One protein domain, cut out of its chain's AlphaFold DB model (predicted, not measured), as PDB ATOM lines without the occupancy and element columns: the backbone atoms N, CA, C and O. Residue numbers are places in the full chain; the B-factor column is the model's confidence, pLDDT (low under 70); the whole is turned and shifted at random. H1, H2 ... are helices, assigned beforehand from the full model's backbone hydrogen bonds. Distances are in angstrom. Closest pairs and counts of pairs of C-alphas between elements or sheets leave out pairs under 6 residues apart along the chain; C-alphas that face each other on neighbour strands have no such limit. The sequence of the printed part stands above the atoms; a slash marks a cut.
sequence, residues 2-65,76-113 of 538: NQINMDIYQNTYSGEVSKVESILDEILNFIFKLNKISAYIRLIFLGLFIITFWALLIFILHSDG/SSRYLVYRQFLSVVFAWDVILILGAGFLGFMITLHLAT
ATOM      1  N   ASN A   2     -49.162 -27.288  20.068       54.75
ATOM      2  CA  ASN A   2     -48.135 -26.515  20.798       54.75
ATOM      3  C   ASN A   2     -46.882 -27.307  21.241       54.75
ATOM      4  O   ASN A   2     -45.808 -26.722  21.304       54.75
ATOM      5  N   GLN A   3     -46.973 -28.621  21.482       52.72
ATOM      6  CA  GLN A   3     -45.796 -29.452  21.813       52.72
ATOM      7  C   GLN A   3     -44.873 -29.704  20.609       52.72
ATOM      8  O   GLN A   3     -43.661 -29.623  20.744       52.72
ATOM      9  N   ILE A   4     -45.438 -29.896  19.411       63.47
ATOM     10  CA  ILE A   4     -44.661 -30.140  18.182       63.47
ATOM     11  C   ILE A   4     -43.836 -28.900  17.796       63.47
ATOM     12  O   ILE A   4     -42.706 -29.025  17.334       63.47
ATOM     13  N   ASN A   5     -44.363 -27.698  18.046       61.16
ATOM     14  CA  ASN A   5     -43.606 -26.469  17.817       61.16
ATOM     15  C   ASN A   5     -42.459 -26.300  18.832       61.16
ATOM     16  O   ASN A   5     -41.388 -25.859  18.436       61.16
ATOM     17  N   MET A   6     -42.622 -26.698  20.099       57.41
ATOM     18  CA  MET A   6     -41.533 -26.618  21.089       57.41
ATOM     19  C   MET A   6     -40.345 -27.533  20.749       57.41
ATOM     20  O   MET A   6     -39.202 -27.084  20.830       57.41
ATOM     21  N   ASP A   7     -40.596 -28.757  20.279       61.22
ATOM     22  CA  ASP A   7     -39.524 -29.697  19.916       61.22
ATOM     23  C   ASP A   7     -38.755 -29.261  18.652       61.22
ATOM     24  O   ASP A   7     -37.542 -29.462  18.547       61.22
ATOM     25  N   ILE A   8     -39.424 -28.598  17.699       62.97
ATOM     26  CA  ILE A   8     -38.768 -28.027  16.508       62.97
ATOM     27  C   ILE A   8     -37.883 -26.829  16.887       62.97
ATOM     28  O   ILE A   8     -36.763 -26.707  16.379       62.97
ATOM     29  N   TYR A   9     -38.329 -25.968  17.807       58.34
ATOM     30  CA  TYR A   9     -37.520 -24.835  18.269       58.34
ATOM     31  C   TYR A   9     -36.285 -25.282  19.070       58.34
ATOM     32  O   TYR A   9     -35.207 -24.726  18.856       58.34
ATOM     33  N   GLN A  10     -36.383 -26.317  19.914       58.94
ATOM     34  CA  GLN A  10     -35.224 -26.835  20.664       58.94
ATOM     35  C   GLN A  10     -34.194 -27.558  19.776       58.94
ATOM     36  O   GLN A  10     -32.986 -27.385  19.968       58.94
ATOM     37  N   ASN A  11     -34.634 -28.306  18.759       63.59
ATOM     38  CA  ASN A  11     -33.716 -28.966  17.819       63.59
ATOM     39  C   ASN A  11     -33.019 -27.981  16.864       63.59
ATOM     40  O   ASN A  11     -31.880 -28.211  16.464       63.59
ATOM     41  N   THR A  12     -33.661 -26.859  16.530       67.31
ATOM     42  CA  THR A  12     -33.039 -25.838  15.669       67.31
ATOM     43  C   THR A  12     -32.014 -25.004  16.447       67.31
ATOM     44  O   THR A  12     -30.908 -24.782  15.957       67.31
ATOM     45  N   TYR A  13     -32.318 -24.628  17.698       68.06
ATOM     46  CA  TYR A  13     -31.382 -23.882  18.553       68.06
ATOM     47  C   TYR A  13     -30.147 -24.702  18.959       68.06
ATOM     48  O   TYR A  13     -29.033 -24.185  18.940       68.06
ATOM     49  N   SER A  14     -30.308 -25.991  19.274       69.81
ATOM     50  CA  SER A  14     -29.167 -26.870  19.597       69.81
ATOM     51  C   SER A  14     -28.237 -27.104  18.397       69.81
ATOM     52  O   SER A  14     -27.017 -27.203  18.559       69.81
ATOM     53  N   GLY A  15     -28.779 -27.113  17.175       75.31
ATOM     54  CA  GLY A  15     -27.996 -27.209  15.941       75.31
ATOM     55  C   GLY A  15     -27.176 -25.956  15.604       75.31
ATOM     56  O   GLY A  15     -26.137 -26.068  14.959       75.31
ATOM     57  N   GLU A  16     -27.609 -24.761  16.019       79.19
ATOM     58  CA  GLU A  16     -26.853 -23.519  15.793       79.19
ATOM     59  C   GLU A  16     -25.787 -23.280  16.866       79.19
ATOM     60  O   GLU A  16     -24.653 -22.938  16.525       79.19
ATOM     61  N   VAL A  17     -26.105 -23.540  18.138       82.44
ATOM     62  CA  VAL A  17     -25.132 -23.436  19.241       82.44
ATOM     63  C   VAL A  17     -23.965 -24.406  19.027       82.44
ATOM     64  O   VAL A  17     -22.811 -23.989  19.091       82.44
ATOM     65  N   SER A  18     -24.245 -25.655  18.638       86.25
ATOM     66  CA  SER A  18     -23.196 -26.648  18.345       86.25
ATOM     67  C   SER A  18     -22.290 -26.252  17.172       86.25
ATOM     68  O   SER A  18     -21.096 -26.552  17.183       86.25
ATOM     69  N   LYS A  19     -22.811 -25.526  16.172       90.06
ATOM     70  CA  LYS A  19     -21.979 -24.982  15.086       90.06
ATOM     71  C   LYS A  19     -21.050 -23.887  15.590       90.06
ATOM     72  O   LYS A  19     -19.870 -23.918  15.254       90.06
ATOM     73  N   VAL A  20     -21.548 -22.942  16.388       90.88
ATOM     74  CA  VAL A  20     -20.712 -21.867  16.949       90.88
ATOM     75  C   VAL A  20     -19.616 -22.441  17.847       90.88
ATOM     76  O   VAL A  20     -18.459 -22.053  17.697       90.88
ATOM     77  N   GLU A  21     -19.949 -23.404  18.707       91.12
ATOM     78  CA  GLU A  21     -18.977 -24.111  19.549       91.12
ATOM     79  C   GLU A  21     -17.912 -24.819  18.703       91.12
ATOM     80  O   GLU A  21     -16.723 -24.609  18.925       91.12
ATOM     81  N   SER A  22     -18.313 -25.547  17.653       92.06
ATOM     82  CA  SER A  22     -17.364 -26.223  16.756       92.06
ATOM     83  C   SER A  22     -16.400 -25.256  16.054       92.06
ATOM     84  O   SER A  22     -15.207 -25.536  15.952       92.06
ATOM     85  N   ILE A  23     -16.885 -24.085  15.624       93.75
ATOM     86  CA  ILE A  23     -16.058 -23.053  14.983       93.75
ATOM     87  C   ILE A  23     -15.090 -22.435  15.998       93.75
ATOM     88  O   ILE A  23     -13.912 -22.242  15.686       93.75
ATOM     89  N   LEU A  24     -15.564 -22.129  17.209       92.56
ATOM     90  CA  LEU A  24     -14.717 -21.615  18.287       92.56
ATOM     91  C   LEU A  24     -13.630 -22.621  18.661       92.56
ATOM     92  O   LEU A  24     -12.468 -22.232  18.780       92.56
ATOM     93  N   ASP A  25     -13.970 -23.901  18.755       91.88
ATOM     94  CA  ASP A  25     -13.018 -24.972  19.029       91.88
ATOM     95  C   ASP A  25     -12.000 -25.132  17.901       91.88
ATOM     96  O   ASP A  25     -10.810 -25.283  18.167       91.88
ATOM     97  N   GLU A  26     -12.405 -25.066  16.631       93.69
ATOM     98  CA  GLU A  26     -11.470 -25.110  15.503       93.69
ATOM     99  C   GLU A  26     -10.488 -23.934  15.522       93.69
ATOM    100  O   GLU A  26      -9.284 -24.132  15.321       93.69
ATOM    101  N   ILE A  27     -10.977 -22.724  15.813       92.19
ATOM    102  CA  ILE A  27     -10.153 -21.514  15.920       92.19
ATOM    103  C   ILE A  27      -9.206 -21.617  17.117       92.19
ATOM    104  O   ILE A  27      -8.007 -21.375  16.963       92.19
ATOM    105  N   LEU A  28      -9.700 -22.012  18.292       90.44
ATOM    106  CA  LEU A  28      -8.883 -22.192  19.492       90.44
ATOM    107  C   LEU A  28      -7.828 -23.272  19.269       90.44
ATOM    108  O   LEU A  28      -6.642 -23.023  19.479       90.44
ATOM    109  N   ASN A  29      -8.212 -24.429  18.737       90.94
ATOM    110  CA  ASN A  29      -7.274 -25.491  18.394       90.94
ATOM    111  C   ASN A  29      -6.253 -25.020  17.357       90.94
ATOM    112  O   ASN A  29      -5.079 -25.375  17.436       90.94
ATOM    113  N   PHE A  30      -6.646 -24.191  16.390       91.25
ATOM    114  CA  PHE A  30      -5.710 -23.612  15.435       91.25
ATOM    115  C   PHE A  30      -4.728 -22.633  16.092       91.25
ATOM    116  O   PHE A  30      -3.525 -22.725  15.834       91.25
ATOM    117  N   ILE A  31      -5.198 -21.745  16.970       90.94
ATOM    118  CA  ILE A  31      -4.365 -20.771  17.692       90.94
ATOM    119  C   ILE A  31      -3.433 -21.469  18.680       90.94
ATOM    120  O   ILE A  31      -2.282 -21.058  18.804       90.94
ATOM    121  N   PHE A  32      -3.886 -22.529  19.352       89.31
ATOM    122  CA  PHE A  32      -3.127 -23.262  20.370       89.31
ATOM    123  C   PHE A  32      -2.335 -24.456  19.831       89.31
ATOM    124  O   PHE A  32      -1.504 -25.010  20.550       89.31
ATOM    125  N   LYS A  33      -2.459 -24.793  18.540       88.94
ATOM    126  CA  LYS A  33      -1.567 -25.763  17.890       88.94
ATOM    127  C   LYS A  33      -0.099 -25.373  18.088       88.94
ATOM    128  O   LYS A  33       0.303 -24.209  17.996       88.94
ATOM    129  N   LEU A  34       0.733 -26.372  18.337       86.19
ATOM    130  CA  LEU A  34       2.172 -26.223  18.556       86.19
ATOM    131  C   LEU A  34       2.929 -26.261  17.230       86.19
ATOM    132  O   LEU A  34       3.818 -27.075  17.008       86.19
ATOM    133  N   ASN A  35       2.528 -25.394  16.309       86.06
ATOM    134  CA  ASN A  35       3.210 -25.213  15.040       86.06
ATOM    135  C   ASN A  35       3.773 -23.783  14.960       86.06
ATOM    136  O   ASN A  35       3.356 -22.883  15.691       86.06
ATOM    137  N   LYS A  36       4.719 -23.564  14.041       86.25
ATOM    138  CA  LYS A  36       5.378 -22.260  13.869       86.25
ATOM    139  C   LYS A  36       4.403 -21.140  13.478       86.25
ATOM    140  O   LYS A  36       4.608 -19.999  13.867       86.25
ATOM    141  N   ILE A  37       3.367 -21.452  12.700       89.75
ATOM    142  CA  ILE A  37       2.398 -20.463  12.206       89.75
ATOM    143  C   ILE A  37       1.535 -19.966  13.371       89.75
ATOM    144  O   ILE A  37       1.466 -18.768  13.616       89.75
ATOM    145  N   SER A  38       0.960 -20.885  14.139       91.25
ATOM    146  CA  SER A  38       0.189 -20.631  15.351       91.25
ATOM    147  C   SER A  38       1.009 -19.873  16.397       91.25
ATOM    148  O   SER A  38       0.494 -18.954  17.021       91.25
ATOM    149  N   ALA A  39       2.301 -20.180  16.543       91.12
ATOM    150  CA  ALA A  39       3.198 -19.436  17.428       91.12
ATOM    151  C   ALA A  39       3.384 -17.963  17.002       91.12
ATOM    152  O   ALA A  39       3.320 -17.072  17.846       91.12
ATOM    153  N   TYR A  40       3.531 -17.675  15.701       92.75
ATOM    154  CA  TYR A  40       3.526 -16.286  15.216       92.75
ATOM    155  C   TYR A  40       2.185 -15.595  15.429       92.75
ATOM    156  O   TYR A  40       2.156 -14.433  15.817       92.75
ATOM    157  N   ILE A  41       1.080 -16.300  15.190       93.88
ATOM    158  CA  ILE A  41      -0.264 -15.764  15.412       93.88
ATOM    159  C   ILE A  41      -0.441 -15.383  16.886       93.88
ATOM    160  O   ILE A  41      -0.874 -14.272  17.172       93.88
ATOM    161  N   ARG A  42      -0.021 -16.243  17.825       94.25
ATOM    162  CA  ARG A  42      -0.011 -15.940  19.266       94.25
ATOM    163  C   ARG A  42       0.850 -14.726  19.602       94.25
ATOM    164  O   ARG A  42       0.417 -13.895  20.392       94.25
ATOM    165  N   LEU A  43       2.031 -14.592  18.994       94.31
ATOM    166  CA  LEU A  43       2.881 -13.412  19.188       94.31
ATOM    167  C   LEU A  43       2.201 -12.129  18.684       94.31
ATOM    168  O   LEU A  43       2.251 -11.110  19.367       94.31
ATOM    169  N   ILE A  44       1.538 -12.179  17.525       94.94
ATOM    170  CA  ILE A  44       0.776 -11.044  16.983       94.94
ATOM    171  C   ILE A  44      -0.391 -10.697  17.909       94.94
ATOM    172  O   ILE A  44      -0.560  -9.530  18.246       94.94
ATOM    173  N   PHE A  45      -1.162 -11.688  18.366       94.94
ATOM    174  CA  PHE A  45      -2.251 -11.469  19.320       94.94
ATOM    175  C   PHE A  45      -1.751 -10.886  20.638       94.94
ATOM    176  O   PHE A  45      -2.371  -9.958  21.146       94.94
ATOM    177  N   LEU A  46      -0.622 -11.367  21.165       94.25
ATOM    178  CA  LEU A  46      -0.004 -10.803  22.363       94.25
ATOM    179  C   LEU A  46       0.411  -9.344  22.133       94.25
ATOM    180  O   LEU A  46       0.132  -8.494  22.971       94.25
ATOM    181  N   GLY A  47       1.037  -9.038  20.995       94.88
ATOM    182  CA  GLY A  47       1.418  -7.670  20.639       94.88
ATOM    183  C   GLY A  47       0.210  -6.742  20.511       94.88
ATOM    184  O   GLY A  47       0.202  -5.662  21.096       94.88
ATOM    185  N   LEU A  48      -0.839  -7.182  19.809       96.56
ATOM    186  CA  LEU A  48      -2.098  -6.445  19.694       96.56
ATOM    187  C   LEU A  48      -2.750  -6.242  21.059       96.56
ATOM    188  O   LEU A  48      -3.168  -5.131  21.350       96.56
ATOM    189  N   PHE A  49      -2.782  -7.274  21.904       95.75
ATOM    190  CA  PHE A  49      -3.312  -7.193  23.262       95.75
ATOM    191  C   PHE A  49      -2.543  -6.180  24.114       95.75
ATOM    192  O   PHE A  49      -3.157  -5.370  24.794       95.75
ATOM    193  N   ILE A  50      -1.208  -6.173  24.050       95.88
ATOM    194  CA  ILE A  50      -0.386  -5.190  24.771       95.88
ATOM    195  C   ILE A  50      -0.682  -3.771  24.268       95.88
ATOM    196  O   ILE A  50      -0.837  -2.864  25.081       95.88
ATOM    197  N   ILE A  51      -0.804  -3.568  22.952       96.38
ATOM    198  CA  ILE A  51      -1.103  -2.253  22.360       96.38
ATOM    199  C   ILE A  51      -2.508  -1.775  22.748       96.38
ATOM    200  O   ILE A  51      -2.671  -0.620  23.137       96.38
ATOM    201  N   THR A  52      -3.526  -2.636  22.657       96.12
ATOM    202  CA  THR A  52      -4.905  -2.271  23.012       96.12
ATOM    203  C   THR A  52      -5.049  -2.035  24.506       96.12
ATOM    204  O   THR A  52      -5.686  -1.062  24.901       96.12
ATOM    205  N   PHE A  53      -4.415  -2.865  25.336       96.25
ATOM    206  CA  PHE A  53      -4.366  -2.678  26.781       96.25
ATOM    207  C   PHE A  53      -3.677  -1.360  27.150       96.25
ATOM    208  O   PHE A  53      -4.194  -0.607  27.970       96.25
ATOM    209  N   TRP A  54      -2.562  -1.028  26.495       95.94
ATOM    210  CA  TRP A  54      -1.875   0.247  26.699       95.94
ATOM    211  C   TRP A  54      -2.737   1.450  26.293       95.94
ATOM    212  O   TRP A  54      -2.867   2.397  27.066       95.94
ATOM    213  N   ALA A  55      -3.383   1.403  25.123       94.50
ATOM    214  CA  ALA A  55      -4.289   2.460  24.668       94.50
ATOM    215  C   ALA A  55      -5.490   2.642  25.612       94.50
ATOM    216  O   ALA A  55      -5.892   3.769  25.901       94.50
ATOM    217  N   LEU A  56      -6.034   1.538  26.128       95.12
ATOM    218  CA  LEU A  56      -7.121   1.544  27.100       95.12
ATOM    219  C   LEU A  56      -6.676   2.133  28.445       95.12
ATOM    220  O   LEU A  56      -7.423   2.913  29.025       95.12
ATOM    221  N   LEU A  57      -5.458   1.843  28.913       95.44
ATOM    222  CA  LEU A  57      -4.899   2.473  30.116       95.44
ATOM    223  C   LEU A  57      -4.733   3.985  29.951       95.44
ATOM    224  O   LEU A  57      -5.123   4.736  30.840       95.44
ATOM    225  N   ILE A  58      -4.205   4.429  28.808       93.62
ATOM    226  CA  ILE A  58      -4.101   5.855  28.475       93.62
ATOM    227  C   ILE A  58      -5.486   6.510  28.528       93.62
ATOM    228  O   ILE A  58      -5.653   7.550  29.160       93.62
ATOM    229  N   PHE A  59      -6.485   5.879  27.906       91.00
ATOM    230  CA  PHE A  59      -7.850   6.388  27.905       91.00
ATOM    231  C   PHE A  59      -8.455   6.423  29.314       91.00
ATOM    232  O   PHE A  59      -9.062   7.416  29.681       91.00
ATOM    233  N   ILE A  60      -8.281   5.390  30.137       92.94
ATOM    234  CA  ILE A  60      -8.866   5.359  31.487       92.94
ATOM    235  C   ILE A  60      -8.210   6.386  32.420       92.94
ATOM    236  O   ILE A  60      -8.911   7.010  33.209       92.94
ATOM    237  N   LEU A  61      -6.888   6.553  32.347       93.44
ATOM    238  CA  LEU A  61      -6.139   7.382  33.298       93.44
ATOM    239  C   LEU A  61      -6.082   8.863  32.904       93.44
ATOM    240  O   LEU A  61      -6.017   9.714  33.783       93.44
ATOM    241  N   HIS A  62      -6.111   9.167  31.603       89.06
ATOM    242  CA  HIS A  62      -5.885  10.521  31.079       89.06
ATOM    243  C   HIS A  62      -7.003  11.029  30.156       89.06
ATOM    244  O   HIS A  62      -6.867  12.096  29.555       89.06
ATOM    245  N   SER A  63      -8.106  10.290  29.989       85.31
ATOM    246  CA  SER A  63      -9.299  10.873  29.372       85.31
ATOM    247  C   SER A  63      -9.973  11.756  30.409       85.31
ATOM    248  O   SER A  63     -10.690  11.264  31.277       85.31
ATOM    249  N   ASP A  64      -9.806  13.069  30.285       79.69
ATOM    250  CA  ASP A  64     -10.505  14.082  31.092       79.69
ATOM    251  C   ASP A  64     -12.037  14.101  30.836       79.69
ATOM    252  O   ASP A  64     -12.706  15.124  30.983       79.69
ATOM    253  N   GLY A  65     -12.618  12.999  30.345       66.50
ATOM    254  CA  GLY A  65     -14.017  12.864  29.936       66.50
ATOM    255  C   GLY A  65     -14.381  13.622  28.655       66.50
ATOM    256  O   GLY A  65     -15.467  13.414  28.116       66.50
ATOM    257  N   SER A  76      -1.553  24.408  14.082       70.19
ATOM    258  CA  SER A  76      -0.388  25.169  13.620       70.19
ATOM    259  C   SER A  76       0.954  24.654  14.158       70.19
ATOM    260  O   SER A  76       1.997  25.016  13.619       70.19
ATOM    261  N   SER A  77       0.966  23.749  15.145       75.00
ATOM    262  CA  SER A  77       2.207  23.133  15.632       75.00
ATOM    263  C   SER A  77       2.069  21.623  15.845       75.00
ATOM    264  O   SER A  77       1.834  21.125  16.943       75.00
ATOM    265  N   ARG A  78       2.309  20.853  14.774       80.31
ATOM    266  CA  ARG A  78       2.407  19.379  14.835       80.31
ATOM    267  C   ARG A  78       3.304  18.906  15.990       80.31
ATOM    268  O   ARG A  78       3.001  17.910  16.633       80.31
ATOM    269  N   TYR A  79       4.366  19.656  16.295       83.62
ATOM    270  CA  TYR A  79       5.279  19.386  17.407       83.62
ATOM    271  C   TYR A  79       4.602  19.380  18.790       83.62
ATOM    272  O   TYR A  79       4.896  18.490  19.588       83.62
ATOM    273  N   LEU A  80       3.688  20.319  19.082       80.12
ATOM    274  CA  LEU A  80       2.999  20.356  20.381       80.12
ATOM    275  C   LEU A  80       2.062  19.156  20.539       80.12
ATOM    276  O   LEU A  80       2.084  18.517  21.589       80.12
ATOM    277  N   VAL A  81       1.343  18.782  19.476       81.50
ATOM    278  CA  VAL A  81       0.475  17.591  19.462       81.50
ATOM    279  C   VAL A  81       1.291  16.314  19.696       81.50
ATOM    280  O   VAL A  81       0.927  15.503  20.544       81.50
ATOM    281  N   TYR A  82       2.439  16.150  19.021       85.62
ATOM    282  CA  TYR A  82       3.320  14.997  19.253       85.62
ATOM    283  C   TYR A  82       3.882  14.963  20.676       85.62
ATOM    284  O   TYR A  82       3.924  13.897  21.284       85.62
ATOM    285  N   ARG A  83       4.300  16.110  21.228       87.50
ATOM    286  CA  ARG A  83       4.828  16.184  22.595       87.50
ATOM    287  C   ARG A  83       3.760  15.831  23.629       87.50
ATOM    288  O   ARG A  83       4.052  15.069  24.545       87.50
ATOM    289  N   GLN A  84       2.547  16.361  23.480       85.38
ATOM    290  CA  GLN A  84       1.442  16.085  24.395       85.38
ATOM    291  C   GLN A  84       1.017  14.615  24.312       85.38
ATOM    292  O   GLN A  84       0.907  13.952  25.341       85.38
ATOM    293  N   PHE A  85       0.910  14.066  23.100       86.94
ATOM    294  CA  PHE A  85       0.665  12.640  22.898       86.94
ATOM    295  C   PHE A  85       1.744  11.774  23.565       86.94
ATOM    296  O   PHE A  85       1.417  10.896  24.356       86.94
ATOM    297  N   LEU A  86       3.031  12.058  23.327       91.44
ATOM    298  CA  LEU A  86       4.134  11.328  23.960       91.44
ATOM    299  C   LEU A  86       4.114  11.452  25.489       91.44
ATOM    300  O   LEU A  86       4.406  10.474  26.168       91.44
ATOM    301  N   SER A  87       3.749  12.617  26.034       91.75
ATOM    302  CA  SER A  87       3.680  12.811  27.487       91.75
ATOM    303  C   SER A  87       2.605  11.954  28.155       91.75
ATOM    304  O   SER A  87       2.842  11.445  29.242       91.75
ATOM    305  N   VAL A  88       1.470  11.742  27.481       91.50
ATOM    306  CA  VAL A  88       0.388  10.879  27.973       91.50
ATOM    307  C   VAL A  88       0.737   9.399  27.772       91.50
ATOM    308  O   VAL A  88       0.538   8.577  28.661       91.50
ATOM    309  N   VAL A  89       1.310   9.048  26.616       92.19
ATOM    310  CA  VAL A  89       1.714   7.668  26.291       92.19
ATOM    311  C   VAL A  89       2.784   7.143  27.253       92.19
ATOM    312  O   VAL A  89       2.742   5.975  27.642       92.19
ATOM    313  N   PHE A  90       3.720   8.005  27.656       95.44
ATOM    314  CA  PHE A  90       4.809   7.698  28.586       95.44
ATOM    315  C   PHE A  90       4.600   8.321  29.974       95.44
ATOM    316  O   PHE A  90       5.572   8.593  30.683       95.44
ATOM    317  N   ALA A  91       3.346   8.546  30.372       95.88
ATOM    318  CA  ALA A  91       3.033   8.974  31.725       95.88
ATOM    319  C   ALA A  91       3.496   7.913  32.742       95.88
ATOM    320  O   ALA A  91       3.462   6.706  32.484       95.88
ATOM    321  N   TRP A  92       3.996   8.368  33.892       97.31
ATOM    322  CA  TRP A  92       4.674   7.498  34.857       97.31
ATOM    323  C   TRP A  92       3.749   6.422  35.444       97.31
ATOM    324  O   TRP A  92       4.151   5.274  35.598       97.31
ATOM    325  N   ASP A  93       2.497   6.772  35.718       96.69
ATOM    326  CA  ASP A  93       1.432   5.873  36.168       96.69
ATOM    327  C   ASP A  93       1.097   4.781  35.134       96.69
ATOM    328  O   ASP A  93       1.016   3.602  35.488       96.69
ATOM    329  N   VAL A  94       0.998   5.138  33.847       95.50
ATOM    330  CA  VAL A  94       0.798   4.182  32.743       95.50
ATOM    331  C   VAL A  94       1.983   3.216  32.653       95.50
ATOM    332  O   VAL A  94       1.790   2.000  32.574       95.50
ATOM    333  N   ILE A  95       3.214   3.738  32.713       96.06
ATOM    334  CA  ILE A  95       4.441   2.926  32.683       96.06
ATOM    335  C   ILE A  95       4.504   1.982  33.887       96.06
ATOM    336  O   ILE A  95       4.882   0.824  33.718       96.06
ATOM    337  N   LEU A  96       4.123   2.431  35.085       97.19
ATOM    338  CA  LEU A  96       4.123   1.593  36.285       97.19
ATOM    339  C   LEU A  96       3.145   0.419  36.167       97.19
ATOM    340  O   LEU A  96       3.520  -0.710  36.485       97.19
ATOM    341  N   ILE A  97       1.924   0.650  35.676       96.50
ATOM    342  CA  ILE A  97       0.928  -0.420  35.501       96.50
ATOM    343  C   ILE A  97       1.368  -1.395  34.404       96.50
ATOM    344  O   ILE A  97       1.295  -2.612  34.596       96.50
ATOM    345  N   LEU A  98       1.889  -0.889  33.281       95.25
ATOM    346  CA  LEU A  98       2.484  -1.738  32.245       95.25
ATOM    347  C   LEU A  98       3.672  -2.543  32.780       95.25
ATOM    348  O   LEU A  98       3.791  -3.731  32.485       95.25
ATOM    349  N   GLY A  99       4.528  -1.919  33.589       96.75
ATOM    350  CA  GLY A  99       5.663  -2.557  34.244       96.75
ATOM    351  C   GLY A  99       5.228  -3.674  35.191       96.75
ATOM    352  O   GLY A  99       5.804  -4.760  35.156       96.75
ATOM    353  N   ALA A 100       4.169  -3.456  35.975       96.94
ATOM    354  CA  ALA A 100       3.578  -4.478  36.835       96.94
ATOM    355  C   ALA A 100       3.008  -5.653  36.018       96.94
ATOM    356  O   ALA A 100       3.277  -6.813  36.337       96.94
ATOM    357  N   GLY A 101       2.294  -5.370  34.923       95.50
ATOM    358  CA  GLY A 101       1.797  -6.394  34.000       95.50
ATOM    359  C   GLY A 101       2.924  -7.199  33.346       95.50
ATOM    360  O   GLY A 101       2.880  -8.430  33.311       95.50
ATOM    361  N   PHE A 102       3.982  -6.519  32.896       95.62
ATOM    362  CA  PHE A 102       5.176  -7.151  32.339       95.62
ATOM    363  C   PHE A 102       5.891  -8.036  33.368       95.62
ATOM    364  O   PHE A 102       6.290  -9.156  33.055       95.62
ATOM    365  N   LEU A 103       6.012  -7.578  34.615       97.31
ATOM    366  CA  LEU A 103       6.601  -8.360  35.699       97.31
ATOM    367  C   LEU A 103       5.769  -9.613  36.004       97.31
ATOM    368  O   LEU A 103       6.332 -10.701  36.122       97.31
ATOM    369  N   GLY A 104       4.437  -9.498  36.034       96.88
ATOM    370  CA  GLY A 104       3.536 -10.648  36.160       96.88
ATOM    371  C   GLY A 104       3.707 -11.660  35.020       96.88
ATOM    372  O   GLY A 104       3.806 -12.867  35.263       96.88
ATOM    373  N   PHE A 105       3.833 -11.180  33.780       94.81
ATOM    374  CA  PHE A 105       4.140 -12.021  32.620       94.81
ATOM    375  C   PHE A 105       5.482 -12.754  32.780       94.81
ATOM    376  O   PHE A 105       5.553 -13.965  32.565       94.81
ATOM    377  N   MET A 106       6.533 -12.058  33.224       96.12
ATOM    378  CA  MET A 106       7.857 -12.652  33.443       96.12
ATOM    379  C   MET A 106       7.855 -13.716  34.547       96.12
ATOM    380  O   MET A 106       8.480 -14.767  34.375       96.12
ATOM    381  N   ILE A 107       7.128 -13.483  35.646       97.31
ATOM    382  CA  ILE A 107       6.933 -14.475  36.715       97.31
ATOM    383  C   ILE A 107       6.196 -15.697  36.169       97.31
ATOM    384  O   ILE A 107       6.642 -16.822  36.379       97.31
ATOM    385  N   THR A 108       5.116 -15.487  35.415       96.75
ATOM    386  CA  THR A 108       4.320 -16.576  34.830       96.75
ATOM    387  C   THR A 108       5.163 -17.428  33.886       96.75
ATOM    388  O   THR A 108       5.144 -18.654  33.965       96.75
ATOM    389  N   LEU A 109       5.979 -16.794  33.038       95.38
ATOM    390  CA  LEU A 109       6.892 -17.491  32.136       95.38
ATOM    391  C   LEU A 109       7.958 -18.284  32.903       95.38
ATOM    392  O   LEU A 109       8.319 -19.391  32.501       95.38
ATOM    393  N   HIS A 110       8.463 -17.744  34.016       97.19
ATOM    394  CA  HIS A 110       9.397 -18.458  34.881       97.19
ATOM    395  C   HIS A 110       8.740 -19.659  35.576       97.19
ATOM    396  O   HIS A 110       9.296 -20.752  35.516       97.19
ATOM    397  N   LEU A 111       7.541 -19.497  36.142       97.94
ATOM    398  CA  LEU A 111       6.781 -20.594  36.751       97.94
ATOM    399  C   LEU A 111       6.460 -21.689  35.730       97.94
ATOM    400  O   LEU A 111       6.686 -22.862  36.009       97.94
ATOM    401  N   ALA A 112       6.030 -21.319  34.520       96.88
ATOM    402  CA  ALA A 112       5.804 -22.269  33.432       96.88
ATOM    403  C   ALA A 112       7.092 -23.010  33.038       96.88
ATOM    404  O   ALA A 112       7.056 -24.206  32.760       96.88
ATOM    405  N   THR A 113       8.238 -22.321  33.054       97.25
ATOM    406  CA  THR A 113       9.553 -22.934  32.806       97.25
ATOM    407  C   THR A 113       9.898 -23.965  33.877       97.25
ATOM    408  O   THR A 113      10.320 -25.064  33.531       97.25
TER     409      THR A 113
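This is residues 2 to 65 and 76 to 113 of the 538 residues of an uncharacterized protein of Anaerolineaceae bacterium (UniProt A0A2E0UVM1). Two long helices, H1 and H2, meet at their ends as an L, residues 2 to 28 of H1 sticking out; H4 folds back partly along H2, short H3 at H2's far end. The printed part has 102 residues, four named helices, H1 to H4 in order, and no named strand: all helix. It is extended, radius of gyration of the C-alphas 22.6 A, spanning 69 by 42 by 25 A.

H1, residues 2 to 32, touches H2, residues 36 to 62, about perpendicular at 79 degrees; closest C-alphas Ile 31 and Ser 38, 5.1 A. H4, residues 92 to 113, touches H2 at a shallow tilt of 29 degrees, opposite ways; closest C-alphas Leu 57 and Val 94, 6.5 A. H3, residues 78 to 89, only just touches H2, with 3 pairs of C-alphas within 8 A; closest Ile 58 and Val 89, 6.5 A. Every O i to N i+4 pair is within hydrogen-bond range in H2, H3 and H4, 26 of 27 in H1.

H1 measures 45.1 A from C-alpha 2 (-48.135, -26.515, 20.798), H2 38.7 A, H3 16.4 A, H4 30.9 A to C-alpha 113 (9.553, -22.934, 32.806).

Residues 66 to 75 are not printed, a 24.6 A gap between C-alphas 65 and 76. Residues 2 to 14 and 65 have pLDDT under 70.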